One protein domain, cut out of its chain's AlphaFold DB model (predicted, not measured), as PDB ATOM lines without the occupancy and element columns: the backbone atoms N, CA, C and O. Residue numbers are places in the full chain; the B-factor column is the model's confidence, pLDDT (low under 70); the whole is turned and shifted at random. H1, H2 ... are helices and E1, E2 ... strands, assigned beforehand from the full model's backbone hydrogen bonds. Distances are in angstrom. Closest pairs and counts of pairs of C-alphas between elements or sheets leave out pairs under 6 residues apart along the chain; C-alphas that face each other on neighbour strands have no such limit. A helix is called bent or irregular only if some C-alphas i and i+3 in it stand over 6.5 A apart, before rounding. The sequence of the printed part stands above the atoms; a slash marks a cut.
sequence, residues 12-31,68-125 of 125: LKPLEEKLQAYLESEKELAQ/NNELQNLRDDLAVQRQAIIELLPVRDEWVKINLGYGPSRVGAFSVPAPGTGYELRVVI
ATOM      1  N   LEU A  12     -44.002 -50.519  -7.071       73.94
ATOM      2  CA  LEU A  12     -44.885 -50.034  -6.002       73.94
ATOM      3  C   LEU A  12     -46.136 -50.902  -5.804       73.94
ATOM      4  O   LEU A  12     -46.828 -50.734  -4.804       73.94
ATOM      5  N   LYS A  13     -46.406 -51.867  -6.692       76.38
ATOM      6  CA  LYS A  13     -47.498 -52.843  -6.521       76.38
ATOM      7  C   LYS A  13     -47.467 -53.582  -5.174       76.38
ATOM      8  O   LYS A  13     -48.496 -53.593  -4.507       76.38
ATOM      9  N   PRO A  14     -46.332 -54.149  -4.711       82.19
ATOM     10  CA  PRO A  14     -46.300 -54.815  -3.407       82.19
ATOM     11  C   PRO A  14     -46.544 -53.852  -2.237       82.19
ATOM     12  O   PRO A  14     -47.051 -54.268  -1.198       82.19
ATOM     13  N   LEU A  15     -46.188 -52.571  -2.386       82.75
ATOM     14  CA  LEU A  15     -46.478 -51.542  -1.388       82.75
ATOM     15  C   LEU A  15     -47.975 -51.219  -1.367       82.75
ATOM     16  O   LEU A  15     -48.557 -51.138  -0.291       82.75
ATOM     17  N   GLU A  16     -48.592 -51.073  -2.538       83.12
ATOM     18  CA  GLU A  16     -50.029 -50.841  -2.695       83.12
ATOM     19  C   GLU A  16     -50.855 -51.975  -2.084       83.12
ATOM     20  O   GLU A  16     -51.708 -51.710  -1.239       83.12
ATOM     21  N   GLU A  17     -50.559 -53.229  -2.437       85.25
ATOM     22  CA  GLU A  17     -51.254 -54.410  -1.906       85.25
ATOM     23  C   GLU A  17     -51.129 -54.496  -0.379       85.25
ATOM     24  O   GLU A  17     -52.115 -54.728   0.322       85.25
ATOM     25  N   LYS A  18     -49.930 -54.247   0.166       86.31
ATOM     26  CA  LYS A  18     -49.723 -54.225   1.621       86.31
ATOM     27  C   LYS A  18     -50.450 -53.074   2.296       86.31
ATOM     28  O   LYS A  18     -50.946 -53.254   3.405       86.31
ATOM     29  N   LEU A  19     -50.514 -51.906   1.662       86.44
ATOM     30  CA  LEU A  19     -51.221 -50.767   2.231       86.44
ATOM     31  C   LEU A  19     -52.738 -50.976   2.205       86.44
ATOM     32  O   LEU A  19     -53.415 -50.602   3.156       86.44
ATOM     33  N   GLN A  20     -53.267 -51.599   1.151       85.62
ATOM     34  CA  GLN A  20     -54.669 -52.011   1.086       85.62
ATOM     35  C   GLN A  20     -54.993 -53.014   2.197       85.62
ATOM     36  O   GLN A  20     -55.951 -52.789   2.934       85.62
ATOM     37  N   ALA A  21     -54.159 -54.043   2.376       87.69
ATOM     38  CA  ALA A  21     -54.311 -55.006   3.467       87.69
ATOM     39  C   ALA A  21     -54.256 -54.326   4.846       87.69
ATOM     40  O   ALA A  21     -55.097 -54.595   5.695       87.69
ATOM     41  N   TYR A  22     -53.332 -53.380   5.046       87.88
ATOM     42  CA  TYR A  22     -53.252 -52.592   6.279       87.88
ATOM     43  C   TYR A  22     -54.526 -51.777   6.539       87.88
ATOM     44  O   TYR A  22     -55.043 -51.781   7.652       87.88
ATOM     45  N   LEU A  23     -55.069 -51.107   5.518       87.00
ATOM     46  CA  LEU A  23     -56.315 -50.343   5.647       87.00
ATOM     47  C   LEU A  23     -57.533 -51.241   5.893       87.00
ATOM     48  O   LEU A  23     -58.488 -50.821   6.547       87.00
ATOM     49  N   GLU A  24     -57.532 -52.459   5.357       87.94
ATOM     50  CA  GLU A  24     -58.563 -53.457   5.635       87.94
ATOM     51  C   GLU A  24     -58.485 -53.937   7.089       87.94
ATOM     52  O   GLU A  24     -59.493 -53.876   7.794       87.94
ATOM     53  N   SER A  25     -57.290 -54.279   7.576       87.31
ATOM     54  CA  SER A  25     -57.059 -54.641   8.980       87.31
ATOM     55  C   SER A  25     -57.377 -53.487   9.945       87.31
ATOM     56  O   SER A  25     -57.915 -53.715  11.025       87.31
ATOM     57  N   GLU A  26     -57.125 -52.229   9.566       87.25
ATOM     58  CA  GLU A  26     -57.503 -51.058  10.372       87.25
ATOM     59  C   GLU A  26     -59.030 -50.918  10.480       87.25
ATOM     60  O   GLU A  26     -59.566 -50.633  11.555       87.25
ATOM     61  N   LYS A  27     -59.757 -51.179   9.385       87.19
ATOM     62  CA  LYS A  27     -61.228 -51.227   9.399       87.19
ATOM     63  C   LYS A  27     -61.758 -52.397  10.220       87.19
ATOM     64  O   LYS A  27     -62.794 -52.243  10.863       87.19
ATOM     65  N   GLU A  28     -61.096 -53.548  10.175       87.25
ATOM     66  CA  GLU A  28     -61.448 -54.722  10.975       87.25
ATOM     67  C   GLU A  28     -61.268 -54.439  12.468       87.25
ATOM     68  O   GLU A  28     -62.203 -54.648  13.239       87.25
ATOM     69  N   LEU A  29     -60.140 -53.837  12.862       87.31
ATOM     70  CA  LEU A  29     -59.919 -53.367  14.229       87.31
ATOM     71  C   LEU A  29     -61.009 -52.380  14.655       87.31
ATOM     72  O   LEU A  29     -61.598 -52.551  15.719       87.31
ATOM     73  N   ALA A  30     -61.326 -51.380  13.829       85.69
ATOM     74  CA  ALA A  30     -62.376 -50.414  14.152       85.69
ATOM     75  C   ALA A  30     -63.749 -51.091  14.332       85.69
ATOM     76  O   ALA A  30     -64.507 -50.741  15.238       85.69
ATOM     77  N   GLN A  31     -64.074 -52.087  13.502       85.44
ATOM     78  CA  GLN A  31     -65.298 -52.878  13.652       85.44
ATOM     79  C   GLN A  31     -65.291 -53.720  14.929       85.44
ATOM     80  O   GLN A  31     -66.302 -53.748  15.634       85.44
ATOM     81  N   ASN A  68     -60.826 -58.287  24.482       80.00
ATOM     82  CA  ASN A  68     -59.657 -57.439  24.730       80.00
ATOM     83  C   ASN A  68     -58.366 -58.066  24.186       80.00
ATOM     84  O   ASN A  68     -57.540 -57.352  23.616       80.00
ATOM     85  N   ASN A  69     -58.195 -59.381  24.341       84.44
ATOM     86  CA  ASN A  69     -57.046 -60.098  23.789       84.44
ATOM     87  C   ASN A  69     -57.055 -60.070  22.255       84.44
ATOM     88  O   ASN A  69     -56.014 -59.846  21.644       84.44
ATOM     89  N   GLU A  70     -58.217 -60.250  21.629       83.31
ATOM     90  CA  GLU A  70     -58.364 -60.169  20.173       83.31
ATOM     91  C   GLU A  70     -58.023 -58.770  19.642       83.31
ATOM     92  O   GLU A  70     -57.227 -58.639  18.713       83.31
ATOM     93  N   LEU A  71     -58.521 -57.714  20.295       85.81
ATOM     94  CA  LEU A  71     -58.162 -56.333  19.961       85.81
ATOM     95  C   LEU A  71     -56.665 -56.059  20.113       85.81
ATOM     96  O   LEU A  71     -56.085 -55.338  19.301       85.81
ATOM     97  N   GLN A  72     -56.035 -56.613  21.149       86.81
ATOM     98  CA  GLN A  72     -54.600 -56.464  21.351       86.81
ATOM     99  C   GLN A  72     -53.808 -57.160  20.236       86.81
ATOM    100  O   GLN A  72     -52.907 -56.543  19.672       86.81
ATOM    101  N   ASN A  73     -54.197 -58.379  19.855       88.31
ATOM    102  CA  ASN A  73     -53.568 -59.104  18.750       88.31
ATOM    103  C   ASN A  73     -53.683 -58.324  17.429       88.31
ATOM    104  O   ASN A  73     -52.679 -58.127  16.753       88.31
ATOM    105  N   LEU A  74     -54.872 -57.795  17.105       87.94
ATOM    106  CA  LEU A  74     -55.079 -56.983  15.897       87.94
ATOM    107  C   LEU A  74     -54.203 -55.720  15.886       87.94
ATOM    108  O   LEU A  74     -53.676 -55.329  14.843       87.94
ATOM    109  N   ARG A  75     -54.017 -55.076  17.044       87.81
ATOM    110  CA  ARG A  75     -53.131 -53.907  17.185       87.81
ATOM    111  C   ARG A  75     -51.670 -54.263  16.953       87.81
ATOM    112  O   ARG A  75     -50.965 -53.509  16.279       87.81
ATOM    113  N   ASP A  76     -51.226 -55.386  17.506       88.69
ATOM    114  CA  ASP A  76     -49.851 -55.856  17.360       88.69
ATOM    115  C   ASP A  76     -49.572 -56.265  15.903       88.69
ATOM    116  O   ASP A  76     -48.558 -55.857  15.327       88.69
ATOM    117  N   ASP A  77     -50.516 -56.953  15.255       87.94
ATOM    118  CA  ASP A  77     -50.439 -57.309  13.835       87.94
ATOM    119  C   ASP A  77     -50.375 -56.062  12.940       87.94
ATOM    120  O   ASP A  77     -49.526 -55.974  12.044       87.94
ATOM    121  N   LEU A  78     -51.197 -55.043  13.218       87.56
ATOM    122  CA  LEU A  78     -51.132 -53.755  12.521       87.56
ATOM    123  C   LEU A  78     -49.791 -53.048  12.723       87.56
ATOM    124  O   LEU A  78     -49.285 -52.421  11.788       87.56
ATOM    125  N   ALA A  79     -49.194 -53.134  13.913       87.06
ATOM    126  CA  ALA A  79     -47.880 -52.555  14.170       87.06
ATOM    127  C   ALA A  79     -46.789 -53.245  13.332       87.06
ATOM    128  O   ALA A  79     -45.940 -52.564  12.747       87.06
ATOM    129  N   VAL A  80     -46.851 -54.573  13.201       89.06
ATOM    130  CA  VAL A  80     -45.941 -55.349  12.341       89.06
ATOM    131  C   VAL A  80     -46.144 -54.997  10.866       89.06
ATOM    132  O   VAL A  80     -45.171 -54.728  10.157       89.06
ATOM    133  N   GLN A  81     -47.393 -54.938  10.396       87.88
ATOM    134  CA  GLN A  81     -47.706 -54.543   9.019       87.88
ATOM    135  C   GLN A  81     -47.222 -53.122   8.714       87.88
ATOM    136  O   GLN A  81     -46.609 -52.886   7.671       87.88
ATOM    137  N   ARG A  82     -47.433 -52.182   9.642       87.75
ATOM    138  CA  ARG A  82     -46.948 -50.802   9.533       87.75
ATOM    139  C   ARG A  82     -45.434 -50.758   9.364       87.75
ATOM    140  O   ARG A  82     -44.947 -50.075   8.466       87.75
ATOM    141  N   GLN A  83     -44.698 -51.490  10.197       86.44
ATOM    142  CA  GLN A  83     -43.242 -51.560  10.108       86.44
ATOM    143  C   GLN A  83     -42.792 -52.161   8.769       86.44
ATOM    144  O   GLN A  83     -41.903 -51.613   8.119       86.44
ATOM    145  N   ALA A  84     -43.457 -53.220   8.306       87.81
ATOM    146  CA  ALA A  84     -43.171 -53.823   7.008       87.81
ATOM    147  C   ALA A  84     -43.406 -52.842   5.846       87.81
ATOM    148  O   ALA A  84     -42.608 -52.804   4.915       87.81
ATOM    149  N   ILE A  85     -44.465 -52.025   5.899       87.44
ATOM    150  CA  ILE A  85     -44.727 -50.973   4.903       87.44
ATOM    151  C   ILE A  85     -43.615 -49.920   4.934       87.44
ATOM    152  O   ILE A  85     -43.114 -49.538   3.880       87.44
ATOM    153  N   ILE A  86     -43.201 -49.477   6.124       86.31
ATOM    154  CA  ILE A  86     -42.105 -48.510   6.294       86.31
ATOM    155  C   ILE A  86     -40.802 -49.026   5.672       86.31
ATOM    156  O   ILE A  86     -40.075 -48.261   5.038       86.31
ATOM    157  N   GLU A  87     -40.496 -50.309   5.849       85.44
ATOM    158  CA  GLU A  87     -39.307 -50.945   5.273       85.44
ATOM    159  C   GLU A  87     -39.381 -51.090   3.752       85.44
ATOM    160  O   GLU A  87     -38.348 -51.075   3.086       85.44
ATOM    161  N   LEU A  88     -40.594 -51.188   3.208       84.69
ATOM    162  CA  LEU A  88     -40.843 -51.300   1.773       84.69
ATOM    163  C   LEU A  88     -40.860 -49.946   1.053       84.69
ATOM    164  O   LEU A  88     -40.848 -49.911  -0.178       84.69
ATOM    165  N   LEU A  89     -40.903 -48.831   1.791       83.31
ATOM    166  CA  LEU A  89     -40.870 -47.502   1.193       83.31
ATOM    167  C   LEU A  89     -39.482 -47.209   0.600       83.31
ATOM    168  O   LEU A  89     -38.477 -47.311   1.305       83.31
ATOM    169  N   PRO A  90     -39.410 -46.777  -0.674       79.56
ATOM    170  CA  PRO A  90     -38.137 -46.486  -1.332       79.56
ATOM    171  C   PRO A  90     -37.457 -45.229  -0.774       79.56
ATOM    172  O   PRO A  90     -36.242 -45.076  -0.878       79.56
ATOM    173  N   VAL A  91     -38.241 -44.322  -0.187       82.06
ATOM    174  CA  VAL A  91     -37.781 -43.065   0.404       82.06
ATOM    175  C   VAL A  91     -38.380 -42.891   1.793       82.06
ATOM    176  O   VAL A  91     -39.513 -43.296   2.058       82.06
ATOM    177  N   ARG A  92     -37.602 -42.277   2.683       83.75
ATOM    178  CA  ARG A  92     -38.032 -41.887   4.029       83.75
ATOM    179  C   ARG A  92     -38.117 -40.368   4.113       83.75
ATOM    180  O   ARG A  92     -37.449 -39.671   3.358       83.75
ATOM    181  N   ASP A  93     -38.963 -39.882   5.011       82.50
ATOM    182  CA  ASP A  93     -39.280 -38.467   5.226       82.50
ATOM    183  C   ASP A  93     -39.847 -37.752   3.981       82.50
ATOM    184  O   ASP A  93     -39.816 -36.527   3.876       82.50
ATOM    185  N   GLU A  94     -40.416 -38.514   3.042       83.69
ATOM    186  CA  GLU A  94     -41.003 -38.012   1.800       83.69
ATOM    187  C   GLU A  94     -42.348 -38.692   1.504       83.69
ATOM    188  O   GLU A  94     -42.605 -39.831   1.899       83.69
ATOM    189  N   TRP A  95     -43.229 -37.969   0.806       84.62
ATOM    190  CA  TRP A  95     -44.510 -38.492   0.344       84.62
ATOM    191  C   TRP A  95     -44.346 -39.268  -0.961       84.62
ATOM    192  O   TRP A  95     -44.123 -38.684  -2.021       84.62
ATOM    193  N   VAL A  96     -44.578 -40.572  -0.894       82.31
ATOM    194  CA  VAL A  96     -44.726 -41.455  -2.046       82.31
ATOM    195  C   VAL A  96     -46.183 -41.448  -2.486       82.31
ATOM    196  O   VAL A  96     -47.110 -41.662  -1.709       82.31
ATOM    197  N   LYS A  97     -46.399 -41.165  -3.764       81.06
ATOM    198  CA  LYS A  97     -47.721 -41.182  -4.384       81.06
ATOM    199  C   LYS A  97     -48.091 -42.612  -4.750       81.06
ATOM    200  O   LYS A  97     -47.320 -43.265  -5.447       81.06
ATOM    201  N   ILE A  98     -49.257 -43.078  -4.311       78.50
ATOM    202  CA  ILE A  98     -49.733 -44.437  -4.603       78.50
ATOM    203  C   ILE A  98     -51.200 -44.379  -5.009       78.50
ATOM    204  O   ILE A  98     -51.927 -43.464  -4.620       78.50
ATOM    205  N   ASN A  99     -51.642 -45.349  -5.799       76.69
ATOM    206  CA  ASN A  99     -53.042 -45.462  -6.161       76.69
ATOM    207  C   ASN A  99     -53.702 -46.524  -5.284       76.69
ATOM    208  O   ASN A  99     -53.384 -47.690  -5.408       76.69
ATOM    209  N   LEU A 100     -54.619 -46.133  -4.402       75.12
ATOM    210  CA  LEU A 100     -55.386 -47.087  -3.589       75.12
ATOM    211  C   LEU A 100     -56.760 -47.407  -4.184       75.12
ATOM    212  O   LEU A 100     -57.590 -48.018  -3.521       75.12
ATOM    213  N   GLY A 101     -57.048 -46.940  -5.402       71.19
ATOM    214  CA  GLY A 101     -58.340 -47.135  -6.059       71.19
ATOM    215  C   GLY A 101     -59.456 -46.190  -5.590       71.19
ATOM    216  O   GLY A 101     -60.496 -46.129  -6.239       71.19
ATOM    217  N   TYR A 102     -59.240 -45.407  -4.526       67.50
ATOM    218  CA  TYR A 102     -60.225 -44.459  -3.978       67.50
ATOM    219  C   TYR A 102     -59.909 -42.978  -4.256       67.50
ATOM    220  O   TYR A 102     -60.678 -42.106  -3.859       67.50
ATOM    221  N   GLY A 103     -58.810 -42.674  -4.953       68.88
ATOM    222  CA  GLY A 103     -58.380 -41.303  -5.232       68.88
ATOM    223  C   GLY A 103     -56.857 -41.140  -5.241       68.88
ATOM    224  O   GLY A 103     -56.127 -42.133  -5.198       68.88
ATOM    225  N   PRO A 104     -56.348 -39.897  -5.337       75.31
ATOM    226  CA  PRO A 104     -54.918 -39.611  -5.298       75.31
ATOM    227  C   PRO A 104     -54.360 -39.777  -3.877       75.31
ATOM    228  O   PRO A 104     -54.243 -38.806  -3.131       75.31
ATOM    229  N   SER A 105     -53.955 -40.995  -3.531       82.06
ATOM    230  CA  SER A 105     -53.415 -41.309  -2.209       82.06
ATOM    231  C   SER A 105     -51.902 -41.069  -2.109       82.06
ATOM    232  O   SER A 105     -51.158 -41.081  -3.099       82.06
ATOM    233  N   ARG A 106     -51.427 -40.804  -0.891       85.81
ATOM    234  CA  ARG A 106     -50.009 -40.596  -0.572       85.81
ATOM    235  C   ARG A 106     -49.654 -41.326   0.709       85.81
ATOM    236  O   ARG A 106     -50.399 -41.267   1.680       85.81
ATOM    237  N   VAL A 107     -48.494 -41.954   0.728       85.88
ATOM    238  CA  VAL A 107     -47.924 -42.607   1.903       85.88
ATOM    239  C   VAL A 107     -46.516 -42.083   2.134       85.88
ATOM    240  O   VAL A 107     -45.781 -41.849   1.182       85.88
ATOM    241  N   GLY A 108     -46.129 -41.875   3.382       86.19
ATOM    242  CA  GLY A 108     -44.768 -41.492   3.732       86.19
ATOM    243  C   GLY A 108     -44.399 -42.009   5.111       86.19
ATOM    244  O   GLY A 108     -45.255 -42.111   5.988       86.19
ATOM    245  N   ALA A 109     -43.129 -42.341   5.300       87.81
ATOM    246  CA  ALA A 109     -42.573 -42.705   6.597       87.81
ATOM    247  C   ALA A 109     -41.784 -41.521   7.143       87.81
ATOM    248  O   ALA A 109     -40.724 -41.213   6.608       87.81
ATOM    249  N   PHE A 110     -42.274 -40.868   8.193       86.62
ATOM    250  CA  PHE A 110     -41.634 -39.685   8.770       86.62
ATOM    251  C   PHE A 110     -40.955 -40.027  10.089       86.62
ATOM    252  O   PHE A 110     -41.546 -40.672  10.951       86.62
ATOM    253  N   SER A 111     -39.713 -39.595  10.258       82.94
ATOM    254  CA  SER A 111     -38.974 -39.729  11.506       82.94
ATOM    255  C   SER A 111     -39.630 -38.887  12.603       82.94
ATOM    256  O   SER A 111     -39.890 -37.692  12.434       82.94
ATOM    257  N   VAL A 112     -39.925 -39.510  13.744       80.44
ATOM    258  CA  VAL A 112     -40.493 -38.804  14.898       80.44
ATOM    259  C   VAL A 112     -39.372 -38.546  15.906       80.44
ATOM    260  O   VAL A 112     -38.723 -39.496  16.338       80.44
ATOM    261  N   PRO A 113     -39.135 -37.291  16.335       64.75
ATOM    262  CA  PRO A 113     -38.063 -36.957  17.279       64.75
ATOM    263  C   PRO A 113     -38.362 -37.369  18.738       64.75
ATOM    264  O   PRO A 113     -37.702 -36.897  19.662       64.75
ATOM    265  N   ALA A 114     -39.362 -38.222  18.970       66.38
ATOM    266  CA  ALA A 114     -39.704 -38.737  20.293       66.38
ATOM    267  C   ALA A 114     -38.697 -39.822  20.740       66.38
ATOM    268  O   ALA A 114     -38.115 -40.502  19.892       66.38
ATOM    269  N   PRO A 115     -38.464 -40.009  22.055       50.41
ATOM    270  CA  PRO A 115     -37.527 -41.012  22.554       50.41
ATOM    271  C   PRO A 115     -38.073 -42.420  22.279       50.41
ATOM    272  O   PRO A 115     -38.920 -42.934  23.002       50.41
ATOM    273  N   GLY A 116     -37.602 -42.997  21.176       56.50
ATOM    274  CA  GLY A 116     -38.141 -44.193  20.535       56.50
ATOM    275  C   GLY A 116     -37.966 -44.038  19.029       56.50
ATOM    276  O   GLY A 116     -38.940 -43.827  18.320       56.50
ATOM    277  N   THR A 117     -36.704 -44.028  18.586       56.69
ATOM    278  CA  THR A 117     -36.212 -43.702  17.238       56.69
ATOM    279  C   THR A 117     -36.930 -44.520  16.163       56.69
ATOM    280  O   THR A 117     -36.472 -45.583  15.753       56.69
ATOM    281  N   GLY A 118     -38.095 -44.045  15.740       69.88
ATOM    282  CA  GLY A 118     -39.009 -44.770  14.875       69.88
ATOM    283  C   GLY A 118     -39.499 -43.884  13.746       69.88
ATOM    284  O   GLY A 118     -39.600 -42.661  13.873       69.88
ATOM    285  N   TYR A 119     -39.793 -44.525  12.625       80.69
ATOM    286  CA  TYR A 119     -40.534 -43.895  11.549       80.69
ATOM    287  C   TYR A 119     -42.026 -44.103  11.803       80.69
ATOM    288  O   TYR A 119     -42.463 -45.195  12.157       80.69
ATOM    289  N   GLU A 120     -42.807 -43.051  11.623       84.56
ATOM    290  CA  GLU A 120     -44.258 -43.097  11.651       84.56
ATOM    291  C   GLU A 120     -44.778 -43.171  10.218       84.56
ATOM    292  O   GLU A 120     -44.479 -42.308   9.386       84.56
ATOM    293  N   LEU A 121     -45.570 -44.205   9.934       85.81
ATOM    294  CA  LEU A 121     -46.284 -44.322   8.672       85.81
ATOM    295  C   LEU A 121     -47.447 -43.332   8.663       85.81
ATOM    296  O   LEU A 121     -48.335 -43.398   9.512       85.81
ATOM    297  N   ARG A 122     -47.467 -42.447   7.671       86.50
ATOM    298  CA  ARG A 122     -48.571 -41.525   7.422       86.50
ATOM    299  C   ARG A 122     -49.180 -41.836   6.071       86.50
ATOM    300  O   ARG A 122     -48.464 -41.908   5.075       86.50
ATOM    301  N   VAL A 123     -50.498 -41.995   6.047       85.31
ATOM    302  CA  VAL A 123     -51.283 -42.237   4.835       85.31
ATOM    303  C   VAL A 123     -52.296 -41.108   4.687       85.31
ATOM    304  O   VAL A 123     -52.960 -40.731   5.647       85.31
ATOM    305  N   VAL A 124     -52.394 -40.558   3.482       83.38
ATOM    306  CA  VAL A 124     -53.380 -39.549   3.087       83.38
ATOM    307  C   VAL A 124     -54.151 -40.121   1.905       83.38
ATOM    308  O   VAL A 124     -53.547 -40.430   0.878       83.38
ATOM    309  N   ILE A 125     -55.461 -40.286   2.070       78.19
ATOM    310  CA  ILE A 125     -56.410 -40.794   1.067       78.19
ATOM    311  C   ILE A 125     -57.308 -39.677   0.553       78.19
ATOM    312  O   ILE A 125     -57.665 -38.791   1.362       78.19
TER     313      ILE A 125
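What this domain is: This is residues 12 to 31 and 68 to 125 of the 125 residues of an uncharacterized protein of Hymenobacter actinosclerus (UniProt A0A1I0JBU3). Two long helices, H1 and H2, stand side by side and run opposite ways, and one end of this pair packs on a narrow three-stranded sheet whose strands run crosswise to the helices. Residues 12 to 23 of H1 and 82 to 87 of H2 come near the sheet, while the other ends of both helices, next to the cut in the chain, reach away from it. The printed part has 78 residues with two named helices and three named strands, in the order H1, H2, E1, E2, E3, and the class is mixed, helices and strands. The sheet has the order E1, E2, E3, is antiparallel throughout, and its E2 and E3 form a long hairpin with the short E1 beside the first part of E2. The whole is compact, with a radius of gyration of the C-alphas of 12.9 A, and flat in outline, spanning 35 by 35 by 18 A.

How they stand to each other: The sheet is a meander, each strand the antiparallel neighbour of the one before: E1, residues 96 to 99, E2, residues 104 to 112, and E3, residues 118 to 124. E2 is the inner strand, and E1 and E3 are the edge strands. E1 and E2 are a hairpin, with directions at 146 degrees; N 96 and O 107 are within hydrogen-bond range at 2.7 A, and so are N 107 and O 96 at 2.8 A. E2 and E3 are a hairpin too, at 160 degrees; here N 108 and O 122 are 2.9 A apart and N 124 and O 106 are 2.8 A apart, both within hydrogen-bond range. H1, residues 12 to 31, is on the sheet at a height of 7.4 A, over a local plane that 6 C-alphas of the sheet only just suffice to fit. It lies over E1 and runs across the strands, at 75 degrees to E1 on the local plane. The closest C-alphas of H1 and E1 are those of Glu 16 and Ile 98, 6.7 A apart. H2, residues 68 to 88, is on the sheet too, but it only grazes it, with its residues 82 to 87. Its closest C-alphas to E2 are those of Ile 86 and Ala 109, 5.8 A apart, and to E3 those of Ile 86 and Leu 121, 6.4 A apart. H1 and H2 touch, with 14 pairs of C-alphas within 8 A, the closest being those of Leu 29 and Leu 74 at 6.3 A. They run opposite ways at a shallow tilt of 18 degrees. In H1 and H2 every O i to N i+4 pair is within hydrogen-bond range.

Where its parts are: E2, residues 104 to 112, is the longest strand, 24.8 A from first to last C-alpha, beginning at C-alpha 104 (-54.918, -39.611, -5.298). E3, residues 118 to 124, is 19.3 A long and ends at C-alpha 124 (-53.380, -39.549, 3.087). E1, residues 96 to 99, is 10.1 A long. H2, residues 68 to 88, measures 30.3 A. H1, residues 12 to 31, measures 28.5 A and begins at C-alpha 12 (-44.885, -50.034, -6.002). Neither helix is bent.

The domain as a whole: The two C-alphas farthest apart are those of Gly 101 and Pro 115, at 35.9 A. Residues 32 to 67 are not printed, and C-alphas 31 and 68 are 13.2 A apart across this cut. The link from H2 to E1 is short, and those from E1 to E2 and from E2 to E3 are tight. The printed part ends at Ile 125, the chain's last residue. The mean pLDDT of the printed part is 82.1, and residues 102 to 103 and 113 to 118 are under 70.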